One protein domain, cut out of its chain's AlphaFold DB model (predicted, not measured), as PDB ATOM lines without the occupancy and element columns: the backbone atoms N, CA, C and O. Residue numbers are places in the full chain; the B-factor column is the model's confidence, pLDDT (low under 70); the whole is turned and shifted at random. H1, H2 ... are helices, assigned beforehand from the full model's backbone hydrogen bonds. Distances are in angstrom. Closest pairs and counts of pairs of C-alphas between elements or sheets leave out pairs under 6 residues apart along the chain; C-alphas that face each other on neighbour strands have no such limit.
ATOM      1  N   LEU A  47      46.392 -28.787  44.350       58.34
ATOM      2  CA  LEU A  47      45.281 -28.035  43.818       58.34
ATOM      3  C   LEU A  47      44.879 -26.992  44.857       58.34
ATOM      4  O   LEU A  47      44.386 -27.327  45.936       58.34
ATOM      5  N   TRP A  48      45.150 -25.727  44.547       63.19
ATOM      6  CA  TRP A  48      44.976 -24.644  45.497       63.19
ATOM      7  C   TRP A  48      43.486 -24.431  45.777       63.19
ATOM      8  O   TRP A  48      42.709 -24.098  44.881       63.19
ATOM      9  N   ARG A  49      43.106 -24.640  47.040       64.56
ATOM     10  CA  ARG A  49      41.799 -24.310  47.615       64.56
ATOM     11  C   ARG A  49      41.965 -23.058  48.484       64.56
ATOM     12  O   ARG A  49      42.542 -23.161  49.573       64.56
ATOM     13  N   PRO A  50      41.575 -21.868  47.990       62.69
ATOM     14  CA  PRO A  50      41.825 -20.596  48.668       62.69
ATOM     15  C   PRO A  50      41.180 -20.504  50.050       62.69
ATOM     16  O   PRO A  50      41.771 -19.914  50.948       62.69
ATOM     17  N   ASP A  51      40.010 -21.112  50.234       61.78
ATOM     18  CA  ASP A  51      39.282 -21.193  51.502       61.78
ATOM     19  C   ASP A  51      40.058 -21.990  52.559       61.78
ATOM     20  O   ASP A  51      40.273 -21.510  53.670       61.78
ATOM     21  N   VAL A  52      40.565 -23.172  52.198       64.94
ATOM     22  CA  VAL A  52      41.363 -24.020  53.096       64.94
ATOM     23  C   VAL A  52      42.663 -23.317  53.488       64.94
ATOM     24  O   VAL A  52      43.061 -23.341  54.654       64.94
ATOM     25  N   ALA A  53      43.321 -22.662  52.527       63.31
ATOM     26  CA  ALA A  53      44.547 -21.910  52.777       63.31
ATOM     27  C   ALA A  53      44.304 -20.697  53.694       63.31
ATOM     28  O   ALA A  53      45.071 -20.477  54.633       63.31
ATOM     29  N   ALA A  54      43.224 -19.949  53.455       62.88
ATOM     30  CA  ALA A  54      42.826 -18.816  54.281       62.88
ATOM     31  C   ALA A  54      42.524 -19.244  55.723       62.88
ATOM     32  O   ALA A  54      43.083 -18.666  56.650       62.88
ATOM     33  N   GLN A  55      41.740 -20.311  55.910       64.38
ATOM     34  CA  GLN A  55      41.413 -20.857  57.232       64.38
ATOM     35  C   GLN A  55      42.640 -21.388  57.986       64.38
ATOM     36  O   GLN A  55      42.717 -21.311  59.212       64.38
ATOM     37  N   ALA A  56      43.604 -21.988  57.286       62.94
ATOM     38  CA  ALA A  56      44.832 -22.462  57.921       62.94
ATOM     39  C   ALA A  56      45.688 -21.285  58.416       62.94
ATOM     40  O   ALA A  56      46.227 -21.326  59.527       62.94
ATOM     41  N   PHE A  57      45.786 -20.222  57.614       64.88
ATOM     42  CA  PHE A  57      46.540 -19.030  57.979       64.88
ATOM     43  C   PHE A  57      45.845 -18.224  59.079       64.88
ATOM     44  O   PHE A  57      46.519 -17.846  60.030       64.88
ATOM     45  N   SER A  58      44.525 -18.023  59.015       65.94
ATOM     46  CA  SER A  58      43.757 -17.334  60.063       65.94
ATOM     47  C   SER A  58      43.922 -18.027  61.417       65.94
ATOM     48  O   SER A  58      44.289 -17.390  62.402       65.94
ATOM     49  N   LYS A  59      43.783 -19.359  61.460       70.56
ATOM     50  CA  LYS A  59      44.017 -20.159  62.673       70.56
ATOM     51  C   LYS A  59      45.435 -20.006  63.205       70.56
ATOM     52  O   LYS A  59      45.621 -19.936  64.415       70.56
ATOM     53  N   THR A  60      46.427 -19.976  62.320       67.75
ATOM     54  CA  THR A  60      47.832 -19.810  62.715       67.75
ATOM     55  C   THR A  60      48.081 -18.405  63.257       67.75
ATOM     56  O   THR A  60      48.698 -18.260  64.305       67.75
ATOM     57  N   LEU A  61      47.539 -17.383  62.592       66.81
ATOM     58  CA  LEU A  61      47.656 -15.982  62.984       66.81
ATOM     59  C   LEU A  61      47.038 -15.718  64.365       66.81
ATOM     60  O   LEU A  61      47.644 -15.026  65.175       66.81
ATOM     61  N   LEU A  62      45.867 -16.297  64.643       74.44
ATOM     62  CA  LEU A  62      45.175 -16.143  65.928       74.44
ATOM     63  C   LEU A  62      45.817 -16.955  67.059       74.44
ATOM     64  O   LEU A  62      45.713 -16.588  68.227       74.44
ATOM     65  N   ARG A  63      46.459 -18.081  66.731       77.81
ATOM     66  CA  ARG A  63      47.058 -18.982  67.722       77.81
ATOM     67  C   ARG A  63      48.468 -18.570  68.129       77.81
ATOM     68  O   ARG A  63      48.849 -18.816  69.270       77.81
ATOM     69  N   GLU A  64      49.240 -18.009  67.204       77.56
ATOM     70  CA  GLU A  64      50.679 -17.806  67.360       77.56
ATOM     71  C   GLU A  64      51.032 -16.304  67.337       77.56
ATOM     72  O   GLU A  64      51.261 -15.739  66.265       77.56
ATOM     73  N   PRO A  65      51.141 -15.633  68.504       72.44
ATOM     74  CA  PRO A  65      51.380 -14.185  68.580       72.44
ATOM     75  C   PRO A  65      52.668 -13.728  67.884       72.44
ATOM     76  O   PRO A  65      52.729 -12.633  67.328       72.44
ATOM     77  N   PHE A  66      53.694 -14.586  67.851       69.31
ATOM     78  CA  PHE A  66      54.953 -14.280  67.168       69.31
ATOM     79  C   PHE A  66      54.765 -14.096  65.654       69.31
ATOM     80  O   PHE A  66      55.564 -13.421  65.013       69.31
ATOM     81  N   VAL A  67      53.718 -14.678  65.056       63.06
ATOM     82  CA  VAL A  67      53.417 -14.513  63.628       63.06
ATOM     83  C   VAL A  67      52.984 -13.079  63.353       63.06
ATOM     84  O   VAL A  67      53.480 -12.469  62.409       63.06
ATOM     85  N   GLN A  68      52.128 -12.504  64.203       64.31
ATOM     86  CA  GLN A  68      51.775 -11.086  64.127       64.31
ATOM     87  C   GLN A  68      53.014 -10.206  64.281       64.31
ATOM     88  O   GLN A  68      53.170  -9.248  63.524       64.31
ATOM     89  N   GLU A  69      53.880 -10.516  65.247       61.41
ATOM     90  CA  GLU A  69      55.108  -9.760  65.492       61.41
ATOM     91  C   GLU A  69      56.014  -9.781  64.257       61.41
ATOM     92  O   GLU A  69      56.344  -8.729  63.716       61.41
ATOM     93  N   VAL A  70      56.315 -10.967  63.724       65.88
ATOM     94  CA  VAL A  70      57.134 -11.132  62.516       65.88
ATOM     95  C   VAL A  70      56.525 -10.396  61.326       65.88
ATOM     96  O   VAL A  70      57.253  -9.708  60.604       65.88
ATOM     97  N   LEU A  71      55.209 -10.505  61.119       57.94
ATOM     98  CA  LEU A  71      54.512  -9.808  60.036       57.94
ATOM     99  C   LEU A  71      54.594  -8.291  60.212       57.94
ATOM    100  O   LEU A  71      54.937  -7.586  59.264       57.94
ATOM    101  N   SER A  72      54.361  -7.801  61.426       59.03
ATOM    102  CA  SER A  72      54.373  -6.374  61.742       59.03
ATOM    103  C   SER A  72      55.768  -5.767  61.599       59.03
ATOM    104  O   SER A  72      55.925  -4.688  61.030       59.03
ATOM    105  N   THR A  73      56.801  -6.478  62.055       49.91
ATOM    106  CA  THR A  73      58.203  -6.054  61.949       49.91
ATOM    107  C   THR A  73      58.710  -6.107  60.510       49.91
ATOM    108  O   THR A  73      59.496  -5.253  60.105       49.91
ATOM    109  N   SER A  74      58.268  -7.092  59.727       45.06
ATOM    110  CA  SER A  74      58.774  -7.309  58.366       45.06
ATOM    111  C   SER A  74      58.016  -6.512  57.305       45.06
ATOM    112  O   SER A  74      58.604  -6.140  56.289       45.06
ATOM    113  N   TYR A  75      56.723  -6.255  57.520       51.59
ATOM    114  CA  TYR A  75      55.814  -5.728  56.494       51.59
ATOM    115  C   TYR A  75      54.969  -4.532  56.954       51.59
ATOM    116  O   TYR A  75      54.209  -3.987  56.153       51.59
ATOM    117  N   GLY A  76      55.144  -4.078  58.197       47.94
ATOM    118  CA  GLY A  76      54.366  -2.995  58.796       47.94
ATOM    119  C   GLY A  76      53.155  -3.507  59.575       47.94
ATOM    120  O   GLY A  76      52.719  -4.643  59.399       47.94
ATOM    121  N   ALA A  77      52.626  -2.662  60.465       54.91
ATOM    122  CA  ALA A  77      51.504  -3.015  61.331       54.91
ATOM    123  C   ALA A  77      50.283  -3.468  60.516       54.91
ATOM    124  O   ALA A  77      49.915  -2.836  59.523       54.91
ATOM    125  N   LEU A  78      49.658  -4.560  60.957       60.06
ATOM    126  CA  LEU A  78      48.435  -5.065  60.345       60.06
ATOM    127  C   LEU A  78      47.290  -4.049  60.529       60.06
ATOM    128  O   LEU A  78      47.190  -3.427  61.590       60.06
ATOM    129  N   PRO A  79      46.433  -3.859  59.512       51.91
ATOM    130  CA  PRO A  79      45.292  -2.963  59.619       51.91
ATOM    131  C   PRO A  79      44.199  -3.594  60.493       51.91
ATOM    132  O   PRO A  79      43.672  -4.646  60.151       51.91
ATOM    133  N   GLY A  80      43.828  -2.925  61.586       59.97
ATOM    134  CA  GLY A  80      42.730  -3.359  62.459       59.97
ATOM    135  C   GLY A  80      43.121  -4.404  63.508       59.97
ATOM    136  O   GLY A  80      44.299  -4.582  63.822       59.97
ATOM    137  N   ASP A  81      42.110  -5.046  64.100       69.25
ATOM    138  CA  ASP A  81      42.296  -6.133  65.064       69.25
ATOM    139  C   ASP A  81      42.701  -7.433  64.346       69.25
ATOM    140  O   ASP A  81      42.363  -7.651  63.180       69.25
ATOM    141  N   LEU A  82      43.403  -8.332  65.038       67.56
ATOM    142  CA  LEU A  82      43.795  -9.629  64.476       67.56
ATOM    143  C   LEU A  82      42.585 -10.472  64.068       67.56
ATOM    144  O   LEU A  82      42.634 -11.167  63.052       67.56
ATOM    145  N   ASP A  83      41.503 -10.383  64.837       71.31
ATOM    146  CA  ASP A  83      40.237 -11.047  64.528       71.31
ATOM    147  C   ASP A  83      39.604 -10.510  63.235       71.31
ATOM    148  O   ASP A  83      39.018 -11.282  62.470       71.31
ATOM    149  N   ASP A  84      39.753  -9.211  62.960       63.56
ATOM    150  CA  ASP A  84      39.234  -8.570  61.746       63.56
ATOM    151  C   ASP A  84      40.065  -8.982  60.525       63.56
ATOM    152  O   ASP A  84      39.523  -9.335  59.477       63.56
ATOM    153  N   VAL A  85      41.390  -9.021  60.682       63.09
ATOM    154  CA  VAL A  85      42.347  -9.505  59.676       63.09
ATOM    155  C   VAL A  85      42.086 -10.971  59.325       63.09
ATOM    156  O   VAL A  85      42.070 -11.338  58.148       63.09
ATOM    157  N   ALA A  86      41.870 -11.812  60.337       64.88
ATOM    158  CA  ALA A  86      41.557 -13.224  60.168       64.88
ATOM    159  C   ALA A  86      40.215 -13.427  59.447       64.88
ATOM    160  O   ALA A  86      40.149 -14.216  58.505       64.88
ATOM    161  N   ALA A  87      39.178 -12.682  59.838       65.06
ATOM    162  CA  ALA A  87      37.867 -12.740  59.192       65.06
ATOM    163  C   ALA A  87      37.927 -12.276  57.729       65.06
ATOM    164  O   ALA A  87      37.455 -12.984  56.842       65.06
ATOM    165  N   ALA A  88      38.588 -11.148  57.454       63.78
ATOM    166  CA  ALA A  88      38.756 -10.637  56.094       63.78
ATOM    167  C   ALA A  88      39.493 -11.638  55.187       63.78
ATOM    168  O   ALA A  88      39.158 -11.788  54.010       63.78
ATOM    169  N   LEU A  89      40.479 -12.354  55.735       63.91
ATOM    170  CA  LEU A  89      41.200 -13.388  55.003       63.91
ATOM    171  C   LEU A  89      40.309 -14.595  54.676       63.91
ATOM    172  O   LEU A  89      40.359 -15.100  53.552       63.91
ATOM    173  N   GLU A  90      39.500 -15.057  55.630       69.12
ATOM    174  CA  GLU A  90      38.548 -16.156  55.427       69.12
ATOM    175  C   GLU A  90      37.448 -15.791  54.420       69.12
ATOM    176  O   GLU A  90      37.129 -16.599  53.539       69.12
ATOM    177  N   ASP A  91      36.928 -14.566  54.480       67.25
ATOM    178  CA  ASP A  91      35.935 -14.044  53.536       67.25
ATOM    179  C   ASP A  91      36.504 -13.955  52.113       67.25
ATOM    180  O   ASP A  91      35.863 -14.383  51.139       67.25
ATOM    181  N   ALA A  92      37.738 -13.461  51.977       65.94
ATOM    182  CA  ALA A  92      38.446 -13.426  50.702       65.94
ATOM    183  C   ALA A  92      38.707 -14.843  50.165       65.94
ATOM    184  O   ALA A  92      38.461 -15.110  48.984       65.94
ATOM    185  N   GLY A  93      39.142 -15.775  51.020       67.69
ATOM    186  CA  GLY A  93      39.340 -17.183  50.663       67.69
ATOM    187  C   GLY A  93      38.054 -17.846  50.166       67.69
ATOM    188  O   GLY A  93      38.040 -18.453  49.094       67.69
ATOM    189  N   THR A  94      36.950 -17.650  50.887       74.81
ATOM    190  CA  THR A  94      35.620 -18.166  50.522       74.81
ATOM    191  C   THR A  94      35.139 -17.588  49.191       74.81
ATOM    192  O   THR A  94      34.620 -18.311  48.335       74.81
ATOM    193  N   SER A  95      35.352 -16.291  48.968       73.12
ATOM    194  CA  SER A  95      34.957 -15.611  47.729       73.12
ATOM    195  C   SER A  95      35.738 -16.121  46.514       73.12
ATOM    196  O   SER A  95      35.145 -16.392  45.462       73.12
ATOM    197  N   LEU A  96      37.054 -16.311  46.656       74.56
ATOM    198  CA  LEU A  96      37.914 -16.854  45.599       74.56
ATOM    199  C   LEU A  96      37.609 -18.327  45.302       74.56
ATOM    200  O   LEU A  96      37.569 -18.713  44.132       74.56
ATOM    201  N   GLU A  97      37.330 -19.142  46.321       80.69
ATOM    202  CA  GLU A  97      36.906 -20.532  46.122       80.69
ATOM    203  C   GLU A  97      35.531 -20.607  45.440       80.69
ATOM    204  O   GLU A  97      35.328 -21.412  44.529       80.69
ATOM    205  N   GLY A  98      34.604 -19.710  45.786       81.00
ATOM    206  CA  GLY A  98      33.327 -19.574  45.087       81.00
ATOM    207  C   GLY A  98      33.507 -19.234  43.604       81.00
ATOM    208  O   GLY A  98      32.824 -19.802  42.749       81.00
ATOM    209  N   LEU A  99      34.450 -18.345  43.279       81.94
ATOM    210  CA  LEU A  99      34.813 -18.016  41.899       81.94
ATOM    211  C   LEU A  99      35.420 -19.213  41.156       81.94
ATOM    212  O   LEU A  99      34.979 -19.524  40.046       81.94
ATOM    213  N   ARG A 100      36.370 -19.920  41.776       87.31
ATOM    214  CA  ARG A 100      36.971 -21.148  41.236       87.31
ATOM    215  C   ARG A 100      35.915 -22.222  40.978       87.31
ATOM    216  O   ARG A 100      35.898 -22.816  39.904       87.31
ATOM    217  N   SER A 101      35.009 -22.444  41.928       85.75
ATOM    218  CA  SER A 101      33.948 -23.446  41.821       85.75
ATOM    219  C   SER A 101      32.962 -23.113  40.700       85.75
ATOM    220  O   SER A 101      32.636 -23.984  39.899       85.75
ATOM    221  N   ARG A 102      32.538 -21.843  40.576       88.31
ATOM    222  CA  ARG A 102      31.692 -21.386  39.454       88.31
ATOM    223  C   ARG A 102      32.375 -21.586  38.104       88.31
ATOM    224  O   ARG A 102      31.707 -21.927  37.129       88.31
ATOM    225  N   LEU A 103      33.684 -21.341  38.035       87.19
ATOM    226  CA  LEU A 103      34.462 -21.578  36.826       87.19
ATOM    227  C   LEU A 103      34.547 -23.078  36.515       87.19
ATOM    228  O   LEU A 103      34.288 -23.459  35.382       87.19
ATOM    229  N   SER A 104      34.810 -23.919  37.517       85.88
ATOM    230  CA  SER A 104      34.855 -25.380  37.376       85.88
ATOM    231  C   SER A 104      33.555 -25.935  36.776       85.88
ATOM    232  O   SER A 104      33.609 -26.643  35.777       85.88
ATOM    233  N   THR A 105      32.384 -25.499  37.261       85.50
ATOM    234  CA  THR A 105      31.082 -25.901  36.689       85.50
ATOM    235  C   THR A 105      30.912 -25.465  35.230       85.50
ATOM    236  O   THR A 105      30.361 -26.198  34.420       85.50
ATOM    237  N   ARG A 106      31.386 -24.269  34.856       83.56
ATOM    238  CA  ARG A 106      31.317 -23.803  33.456       83.56
ATOM    239  C   ARG A 106      32.258 -24.579  32.539       83.56
ATOM    240  O   ARG A 106      31.944 -24.772  31.366       83.56
ATOM    241  N   LEU A 107      33.392 -25.013  33.079       83.94
ATOM    242  CA  LEU A 107      34.393 -25.792  32.363       83.94
ATOM    243  C   LEU A 107      33.950 -27.237  32.096       83.94
ATOM    244  O   LEU A 107      34.503 -27.862  31.199       83.94
ATOM    245  N   GLU A 108      32.937 -27.761  32.796       79.38
ATOM    246  CA  GLU A 108      32.364 -29.090  32.504       79.38
ATOM    247  C   GLU A 108      31.828 -29.184  31.070       79.38
ATOM    248  O   GLU A 108      31.928 -30.229  30.430       79.38
ATOM    249  N   THR A 109      31.293 -28.076  30.553       75.62
ATOM    250  CA  THR A 109      30.755 -27.970  29.190       75.62
ATOM    251  C   THR A 109      31.743 -27.376  28.183       75.62
ATOM    252  O   THR A 109      31.421 -27.299  26.999       75.62
ATOM    253  N   ASP A 110      32.924 -26.936  28.630       75.81
ATOM    254  CA  ASP A 110      33.925 -26.299  27.773       75.81
ATOM    255  C   ASP A 110      34.944 -27.316  27.245       75.81
ATOM    256  O   ASP A 110      35.720 -27.914  27.994       75.81
ATOM    257  N   THR A 111      34.969 -27.491  25.926       66.69
ATOM    258  CA  THR A 111      35.895 -28.411  25.254       66.69
ATOM    259  C   THR A 111      37.247 -27.776  24.939       66.69
ATOM    260  O   THR A 111      38.218 -28.504  24.745       66.69
ATOM    261  N   GLU A 112      37.332 -26.444  24.879       75.81
ATOM    262  CA  GLU A 112      38.542 -25.727  24.451       75.81
ATOM    263  C   GLU A 112      39.589 -25.617  25.567       75.81
ATOM    264  O   GLU A 112      40.787 -25.626  25.283       75.81
ATOM    265  N   ARG A 113      39.157 -25.546  26.838       74.69
ATOM    266  CA  ARG A 113      40.031 -25.442  28.024       74.69
ATOM    267  C   ARG A 113      41.080 -24.326  27.907       74.69
ATOM    268  O   ARG A 113      42.204 -24.461  28.397       74.69
ATOM    269  N   ASP A 114      40.712 -23.206  27.283       82.38
ATOM    270  CA  ASP A 114      41.611 -22.069  27.068       82.38
ATOM    271  C   ASP A 114      41.908 -21.335  28.387       82.38
ATOM    272  O   ASP A 114      41.167 -20.457  28.842       82.38
ATOM    273  N   VAL A 115      43.042 -21.682  28.995       79.44
ATOM    274  CA  VAL A 115      43.515 -21.096  30.255       79.44
ATOM    275  C   VAL A 115      43.632 -19.574  30.166       79.44
ATOM    276  O   VAL A 115      43.319 -18.895  31.140       79.44
ATOM    277  N   SER A 116      44.052 -19.014  29.029       82.25
ATOM    278  CA  SER A 116      44.261 -17.569  28.876       82.25
ATOM    279  C   SER A 116      42.933 -16.819  28.907       82.25
ATOM    280  O   SER A 116      42.756 -15.876  29.687       82.25
ATOM    281  N   ARG A 117      41.957 -17.297  28.129       87.38
ATOM    282  CA  ARG A 117      40.592 -16.758  28.106       87.38
ATOM    283  C   ARG A 117      39.939 -16.829  29.483       87.38
ATOM    284  O   ARG A 117      39.394 -15.830  29.961       87.38
ATOM    285  N   TRP A 118      40.010 -17.987  30.136       86.31
ATOM    286  CA  TRP A 118      39.384 -18.191  31.440       86.31
ATOM    287  C   TRP A 118      40.074 -17.406  32.557       86.31
ATOM    288  O   TRP A 118      39.380 -16.846  33.403       86.31
ATOM    289  N   SER A 119      41.401 -17.260  32.510       83.75
ATOM    290  CA  SER A 119      42.150 -16.452  33.483       83.75
ATOM    291  C   SER A 119      41.806 -14.968  33.380       83.75
ATOM    292  O   SER A 119      41.588 -14.332  34.407       83.75
ATOM    293  N   LYS A 120      41.671 -14.422  32.162       86.75
ATOM    294  CA  LYS A 120      41.221 -13.032  31.955       86.75
ATOM    295  C   LYS A 120      39.813 -12.807  32.501       86.75
ATOM    296  O   LYS A 120      39.570 -11.848  33.232       86.75
ATOM    297  N   LEU A 121      38.894 -13.727  32.199       88.69
ATOM    298  CA  LEU A 121      37.522 -13.667  32.706       88.69
ATOM    299  C   LEU A 121      37.499 -13.724  34.238       88.69
ATOM    300  O   LEU A 121      36.788 -12.945  34.879       88.69
ATOM    301  N   LEU A 122      38.281 -14.627  34.827       86.75
ATOM    302  CA  LEU A 122      38.361 -14.791  36.270       86.75
ATOM    303  C   LEU A 122      39.002 -13.577  36.947       86.75
ATOM    304  O   LEU A 122      38.503 -13.143  37.980       86.75
ATOM    305  N   LEU A 123      40.028 -12.971  36.348       83.44
ATOM    306  CA  LEU A 123      40.626 -11.732  36.843       83.44
ATOM    307  C   LEU A 123      39.591 -10.606  36.920       83.44
ATOM    308  O   LEU A 123      39.464  -9.968  37.965       83.44
ATOM    309  N   GLY A 124      38.805 -10.395  35.861       83.06
ATOM    310  CA  GLY A 124      37.732  -9.395  35.878       83.06
ATOM    311  C   GLY A 124      36.722  -9.638  37.006       83.06
ATOM    312  O   GLY A 124      36.228  -8.696  37.629       83.06
ATOM    313  N   ARG A 125      36.456 -10.908  37.328       85.06
ATOM    314  CA  ARG A 125      35.593 -11.294  38.452       85.06
ATOM    315  C   ARG A 125      36.242 -11.057  39.810       85.06
ATOM    316  O   ARG A 125      35.558 -10.567  40.696       85.06
ATOM    317  N   ILE A 126      37.533 -11.337  39.974       76.56
ATOM    318  CA  ILE A 126      38.274 -11.038  41.210       76.56
ATOM    319  C   ILE A 126      38.263  -9.531  41.474       76.56
ATOM    320  O   ILE A 126      37.940  -9.097  42.575       76.56
ATOM    321  N   ILE A 127      38.539  -8.723  40.449       74.12
ATOM    322  CA  ILE A 127      38.514  -7.259  40.548       74.12
ATOM    323  C   ILE A 127      37.133  -6.781  41.008       74.12
ATOM    324  O   ILE A 127      37.043  -5.996  41.943       74.12
ATOM    325  N   LYS A 128      36.054  -7.279  40.399       73.62
ATOM    326  CA  LYS A 128      34.689  -6.811  40.683       73.62
ATOM    327  C   LYS A 128      34.077  -7.371  41.971       73.62
ATOM    328  O   LYS A 128      33.293  -6.694  42.621       73.62
ATOM    329  N   GLU A 129      34.341  -8.632  42.292       70.81
ATOM    330  CA  GLU A 129      33.640  -9.351  43.366       70.81
ATOM    331  C   GLU A 129      34.475  -9.464  44.646       70.81
ATOM    332  O   GLU A 129      33.902  -9.737  45.695       70.81
ATOM    333  N   VAL A 130      35.795  -9.246  44.574       66.44
ATOM    334  CA  VAL A 130      36.712  -9.370  45.720       66.44
ATOM    335  C   VAL A 130      37.429  -8.054  46.013       66.44
ATOM    336  O   VAL A 130      37.442  -7.629  47.159       66.44
ATOM    337  N   LEU A 131      38.004  -7.389  45.001       63.56
ATOM    338  CA  LEU A 131      38.790  -6.165  45.226       63.56
ATOM    339  C   LEU A 131      37.921  -4.907  45.363       63.56
ATOM    340  O   LEU A 131      38.106  -4.110  46.275       63.56
ATOM    341  N   PHE A 132      36.975  -4.722  44.445       66.38
ATOM    342  CA  PHE A 132      36.124  -3.536  44.356       66.38
ATOM    343  C   PHE A 132      34.659  -3.939  44.492       66.38
ATOM    344  O   PHE A 132      33.884  -3.907  43.538       66.38
ATOM    345  N   THR A 133      34.282  -4.334  45.706       60.06
ATOM    346  CA  THR A 133      32.921  -4.787  46.037       60.06
ATOM    347  C   THR A 133      31.880  -3.665  45.968       60.06
ATOM    348  O   THR A 133      30.681  -3.930  45.857       60.06
ATOM    349  N   GLN A 134      32.321  -2.403  45.998       57.22
ATOM    350  CA  GLN A 134      31.462  -1.232  45.864       57.22
ATOM    351  C   GLN A 134      31.227  -0.902  44.389       57.22
ATOM    352  O   GLN A 134      32.164  -0.746  43.610       57.22
ATOM    353  N   THR A 135      29.956  -0.766  44.005       60.28
ATOM    354  CA  THR A 135      29.608  -0.361  42.638       60.28
ATOM    355  C   THR A 135      29.765   1.156  42.512       60.28
ATOM    356  O   THR A 135      29.073   1.882  43.228       60.28
ATOM    357  N   GLU A 143      37.298   0.486  27.800       83.50
ATOM    358  CA  GLU A 143      38.686   0.484  27.313       83.50
ATOM    359  C   GLU A 143      39.712   0.661  28.445       83.50
ATOM    360  O   GLU A 143      40.747  -0.003  28.473       83.50
ATOM    361  N   MET A 144      39.414   1.516  29.430       76.44
ATOM    362  CA  MET A 144      40.288   1.716  30.591       76.44
ATOM    363  C   MET A 144      40.264   0.510  31.530       76.44
ATOM    364  O   MET A 144      41.287   0.161  32.121       76.44
ATOM    365  N   GLN A 145      39.105  -0.140  31.670       75.88
ATOM    366  CA  GLN A 145      38.973  -1.356  32.472       75.88
ATOM    367  C   GLN A 145      39.716  -2.530  31.820       75.88
ATOM    368  O   GLN A 145      40.373  -3.298  32.520       75.88
ATOM    369  N   GLU A 146      39.659  -2.647  30.493       81.00
ATOM    370  CA  GLU A 146      40.408  -3.644  29.724       81.00
ATOM    371  C   GLU A 146      41.916  -3.402  29.795       81.00
ATOM    372  O   GLU A 146      42.668  -4.345  30.038       81.00
ATOM    373  N   ALA A 147      42.367  -2.149  29.676       74.12
ATOM    374  CA  ALA A 147      43.775  -1.793  29.845       74.12
ATOM    375  C   ALA A 147      44.287  -2.139  31.255       74.12
ATOM    376  O   ALA A 147      45.365  -2.717  31.403       74.12
ATOM    377  N   LEU A 148      43.490  -1.855  32.293       74.69
ATOM    378  CA  LEU A 148      43.809  -2.238  33.670       74.69
ATOM    379  C   LEU A 148      43.877  -3.762  33.833       74.69
ATOM    380  O   LEU A 148      44.806  -4.267  34.459       74.69
ATOM    381  N   GLN A 149      42.920  -4.505  33.273       78.00
ATOM    382  CA  GLN A 149      42.943  -5.970  33.308       78.00
ATOM    383  C   GLN A 149      44.159  -6.538  32.571       78.00
ATOM    384  O   GLN A 149      44.773  -7.475  33.075       78.00
ATOM    385  N   GLY A 150      44.531  -5.965  31.424       72.56
ATOM    386  CA  GLY A 150      45.740  -6.331  30.686       72.56
ATOM    387  C   GLY A 150      46.996  -6.150  31.534       72.56
ATOM    388  O   GLY A 150      47.741  -7.106  31.739       72.56
ATOM    389  N   TRP A 151      47.163  -4.968  32.130       76.69
ATOM    390  CA  TRP A 151      48.287  -4.684  33.024       76.69
ATOM    391  C   TRP A 151      48.327  -5.628  34.235       76.69
ATOM    392  O   TRP A 151      49.375  -6.177  34.577       76.69
ATOM    393  N   LEU A 152      47.175  -5.877  34.864       71.81
ATOM    394  CA  LEU A 152      47.077  -6.791  36.001       71.81
ATOM    395  C   LEU A 152      47.385  -8.245  35.611       71.81
ATOM    396  O   LEU A 152      47.973  -8.961  36.422       71.81
ATOM    397  N   MET A 153      47.013  -8.696  34.411       72.75
ATOM    398  CA  MET A 153      47.348 -10.043  33.930       72.75
ATOM    399  C   MET A 153      48.855 -10.251  33.772       72.75
ATOM    400  O   MET A 153      49.337 -11.342  34.068       72.75
ATOM    401  N   GLU A 154      49.577  -9.237  33.298       68.50
ATOM    402  CA  GLU A 154      51.000  -9.348  32.956       68.50
ATOM    403  C   GLU A 154      51.911  -9.128  34.169       68.50
ATOM    404  O   GLU A 154      52.837  -9.903  34.398       68.50
ATOM    405  N   GLU A 155      51.617  -8.117  34.987       61.00
ATOM    406  CA  GLU A 155      52.585  -7.579  35.954       61.00
ATOM    407  C   GLU A 155      52.139  -7.710  37.420       61.00
ATOM    408  O   GLU A 155      52.841  -7.277  38.340       61.00
ATOM    409  N   SER A 156      50.967  -8.304  37.687       60.94
ATOM    410  CA  SER A 156      50.405  -8.348  39.043       60.94
ATOM    411  C   SER A 156      50.232  -9.754  39.615       60.94
ATOM    412  O   SER A 156      49.895 -10.724  38.934       60.94
ATOM    413  N   ARG A 157      50.351  -9.840  40.945       61.97
ATOM    414  CA  ARG A 157      50.006 -11.048  41.712       61.97
ATOM    415  C   ARG A 157      48.528 -11.414  41.589       61.97
ATOM    416  O   ARG A 157      48.195 -12.587  41.683       61.97
ATOM    417  N   VAL A 158      47.651 -10.440  41.346       66.88
ATOM    418  CA  VAL A 158      46.215 -10.684  41.138       66.88
ATOM    419  C   VAL A 158      45.992 -11.452  39.831       66.88
ATOM    420  O   VAL A 158      45.236 -12.422  39.816       66.88
ATOM    421  N   GLY A 159      46.705 -11.086  38.761       65.12
ATOM    422  CA  GLY A 159      46.718 -11.832  37.499       65.12
ATOM    423  C   GLY A 159      47.235 -13.256  37.681       65.12
ATOM    424  O   GLY A 159      46.592 -14.216  37.261       65.12
ATOM    425  N   GLN A 160      48.338 -13.421  38.412       68.06
ATOM    426  CA  GLN A 160      48.881 -14.746  38.735       68.06
ATOM    427  C   GLN A 160      47.911 -15.591  39.577       68.06
ATOM    428  O   GLN A 160      47.777 -16.795  39.350       68.06
ATOM    429  N   THR A 161      47.199 -14.974  40.523       68.19
ATOM    430  CA  THR A 161      46.121 -15.612  41.292       68.19
ATOM    431  C   THR A 161      44.992 -16.072  40.372       68.19
ATOM    432  O   THR A 161      44.540 -17.208  40.497       68.19
ATOM    433  N   ALA A 162      44.578 -15.253  39.402       75.12
ATOM    434  CA  ALA A 162      43.565 -15.643  38.422       75.12
ATOM    435  C   ALA A 162      44.005 -16.859  37.581       75.12
ATOM    436  O   ALA A 162      43.212 -17.779  37.364       75.12
ATOM    437  N   VAL A 163      45.276 -16.916  37.173       76.00
ATOM    438  CA  VAL A 163      45.840 -18.074  36.457       76.00
ATOM    439  C   VAL A 163      45.840 -19.326  37.338       76.00
ATOM    440  O   VAL A 163      45.369 -20.382  36.910       76.00
ATOM    441  N   ALA A 164      46.303 -19.217  38.585       71.25
ATOM    442  CA  ALA A 164      46.356 -20.342  39.518       71.25
ATOM    443  C   ALA A 164      44.959 -20.893  39.860       71.25
ATOM    444  O   ALA A 164      44.763 -22.112  39.908       71.25
ATOM    445  N   LEU A 165      43.965 -20.019  40.049       76.12
ATOM    446  CA  LEU A 165      42.574 -20.435  40.250       76.12
ATOM    447  C   LEU A 165      41.994 -21.096  39.003       76.12
ATOM    448  O   LEU A 165      41.271 -22.077  39.129       76.12
ATOM    449  N   THR A 166      42.321 -20.602  37.810       82.69
ATOM    450  CA  THR A 166      41.866 -21.203  36.548       82.69
ATOM    451  C   THR A 166      42.420 -22.615  36.379       82.69
ATOM    452  O   THR A 166      41.670 -23.547  36.095       82.69
ATOM    453  N   GLN A 167      43.715 -22.807  36.642       79.69
ATOM    454  CA  GLN A 167      44.341 -24.132  36.641       79.69
ATOM    455  C   GLN A 167      43.716 -25.056  37.695       79.69
ATOM    456  O   GLN A 167      43.444 -26.222  37.418       79.69
ATOM    457  N   SER A 168      43.414 -24.521  38.880       77.50
ATOM    458  CA  SER A 168      42.739 -25.273  39.943       77.50
ATOM    459  C   SER A 168      41.292 -25.617  39.577       77.50
ATOM    460  O   SER A 168      40.822 -26.700  39.904       77.50
ATOM    461  N   ALA A 169      40.574 -24.745  38.867       82.50
ATOM    462  CA  ALA A 169      39.216 -24.995  38.381       82.50
ATOM    463  C   ALA A 169      39.165 -26.082  37.296       82.50
ATOM    464  O   ALA A 169      38.209 -26.851  37.260       82.50
ATOM    465  N   LEU A 170      40.198 -26.164  36.449       80.44
ATOM    466  CA  LEU A 170      40.342 -27.200  35.418       80.44
ATOM    467  C   LEU A 170      40.655 -28.589  35.989       80.44
ATOM    468  O   LEU A 170      40.384 -29.590  35.328       80.44
ATOM    469  N   ALA A 171      41.263 -28.652  37.174       76.81
ATOM    470  CA  ALA A 171      41.785 -29.893  37.738       76.81
ATOM    471  C   ALA A 171      41.041 -30.386  38.994       76.81
ATOM    472  O   ALA A 171      41.097 -31.576  39.296       76.81
ATOM    473  N   LEU A 172      40.318 -29.515  39.707       74.81
ATOM    474  CA  LEU A 172      39.425 -29.894  40.808       74.81
ATOM    475  C   LEU A 172      37.958 -29.837  40.391       74.81
ATOM    476  O   LEU A 172      37.573 -28.889  39.703       74.81
TER     477      LEU A 172
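Overview. This is residues 47 to 135 and 143 to 172 of the 276 residues of an uncharacterized protein of Angomonas deanei (UniProt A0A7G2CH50). One long helix, H3, is the spine of an open, lopsided U: H1 runs back side by side with its first half and turns a corner into H2, while H4 and H6 pack on its second half, with H5 beyond them. H2 makes one arm of the U and the group of H4, H5 and H6 the other, with a gap between the two arms. The printed part has 119 residues with six named helices, H1 to H6 in order, and no named strand; its class is all helix. It is only just compact, close to loose, with a radius of gyration of the C-alphas of 16.0 A, and spans 48 by 33 by 25 A.

Arrangement. H3, residues 82 to 107, touches H1, residues 50 to 63, at a shallow tilt of 13 degrees, opposite ways; their closest C-alphas, of Asp 51 and Gly 93, are 4.1 A apart. H1 and H2, residues 65 to 75, only just touch, with 3 pairs of C-alphas within 8 A, and only at the corner; the closest, of Leu 61 and Val 67, are 6.0 A apart. H2 and H3 are only just apart, at 8.1 A. With residues 92 to 103 alone, H3 touches H4, residues 115 to 131; the closest C-alphas, of Ala 92 and Val 130, are 6.7 A apart. H3 and H4 form a helical hairpin at a shallow tilt of 35.0 degrees, only just short of steep. H6, residues 157 to 171, touches H3 at a steep tilt of 49 degrees, the same way, with residues 165 to 170 alone; the C-alphas of Ser 104 and Ala 169 are closest, at 4.5 A. H4 and H6 touch at a steep tilt of 59 degrees, closest at the C-alphas of Ser 119 and Val 163, 5.0 A. H5, residues 143 to 155, touches H4 with residues 149 to 153 alone, closest at the C-alphas of Gln 149 and Gly 124, 6.7 A. H5 and H6 touch only at the corner, about perpendicular at 80 degrees, closest at the C-alphas of Met 153 and Gly 159, 4.0 A. In H1 to H6 every O i to N i+4 pair is within hydrogen-bond range.

Along the chain. H3 is 37.2 A long from C-alpha 82 at (43.795, -9.629, 64.476) to C-alpha 107. H1, 19.8 A, begins at C-alpha 50 at (41.825, -20.596, 48.668), and H2 is 15.4 A long. H4, 21.7 A, has a kink of 26 degrees near residue 125. H5 is 18.2 A long, and H6, 20.9 A, ends at C-alpha 171 at (41.785, -29.893, 37.738).

Size, cuts and confidence. The C-alphas farthest apart, of Thr 73 and Thr 111, are 48.4 A apart. Residues 136 to 142 are not printed, and C-alphas 135 and 143 are 17.8 A apart across the cut. Of the links that are printed whole, none is long. The mean pLDDT of the printed part is 71.3, and 56 residues are under 70, among them 47 to 58, 66 to 82 and 84 to 93.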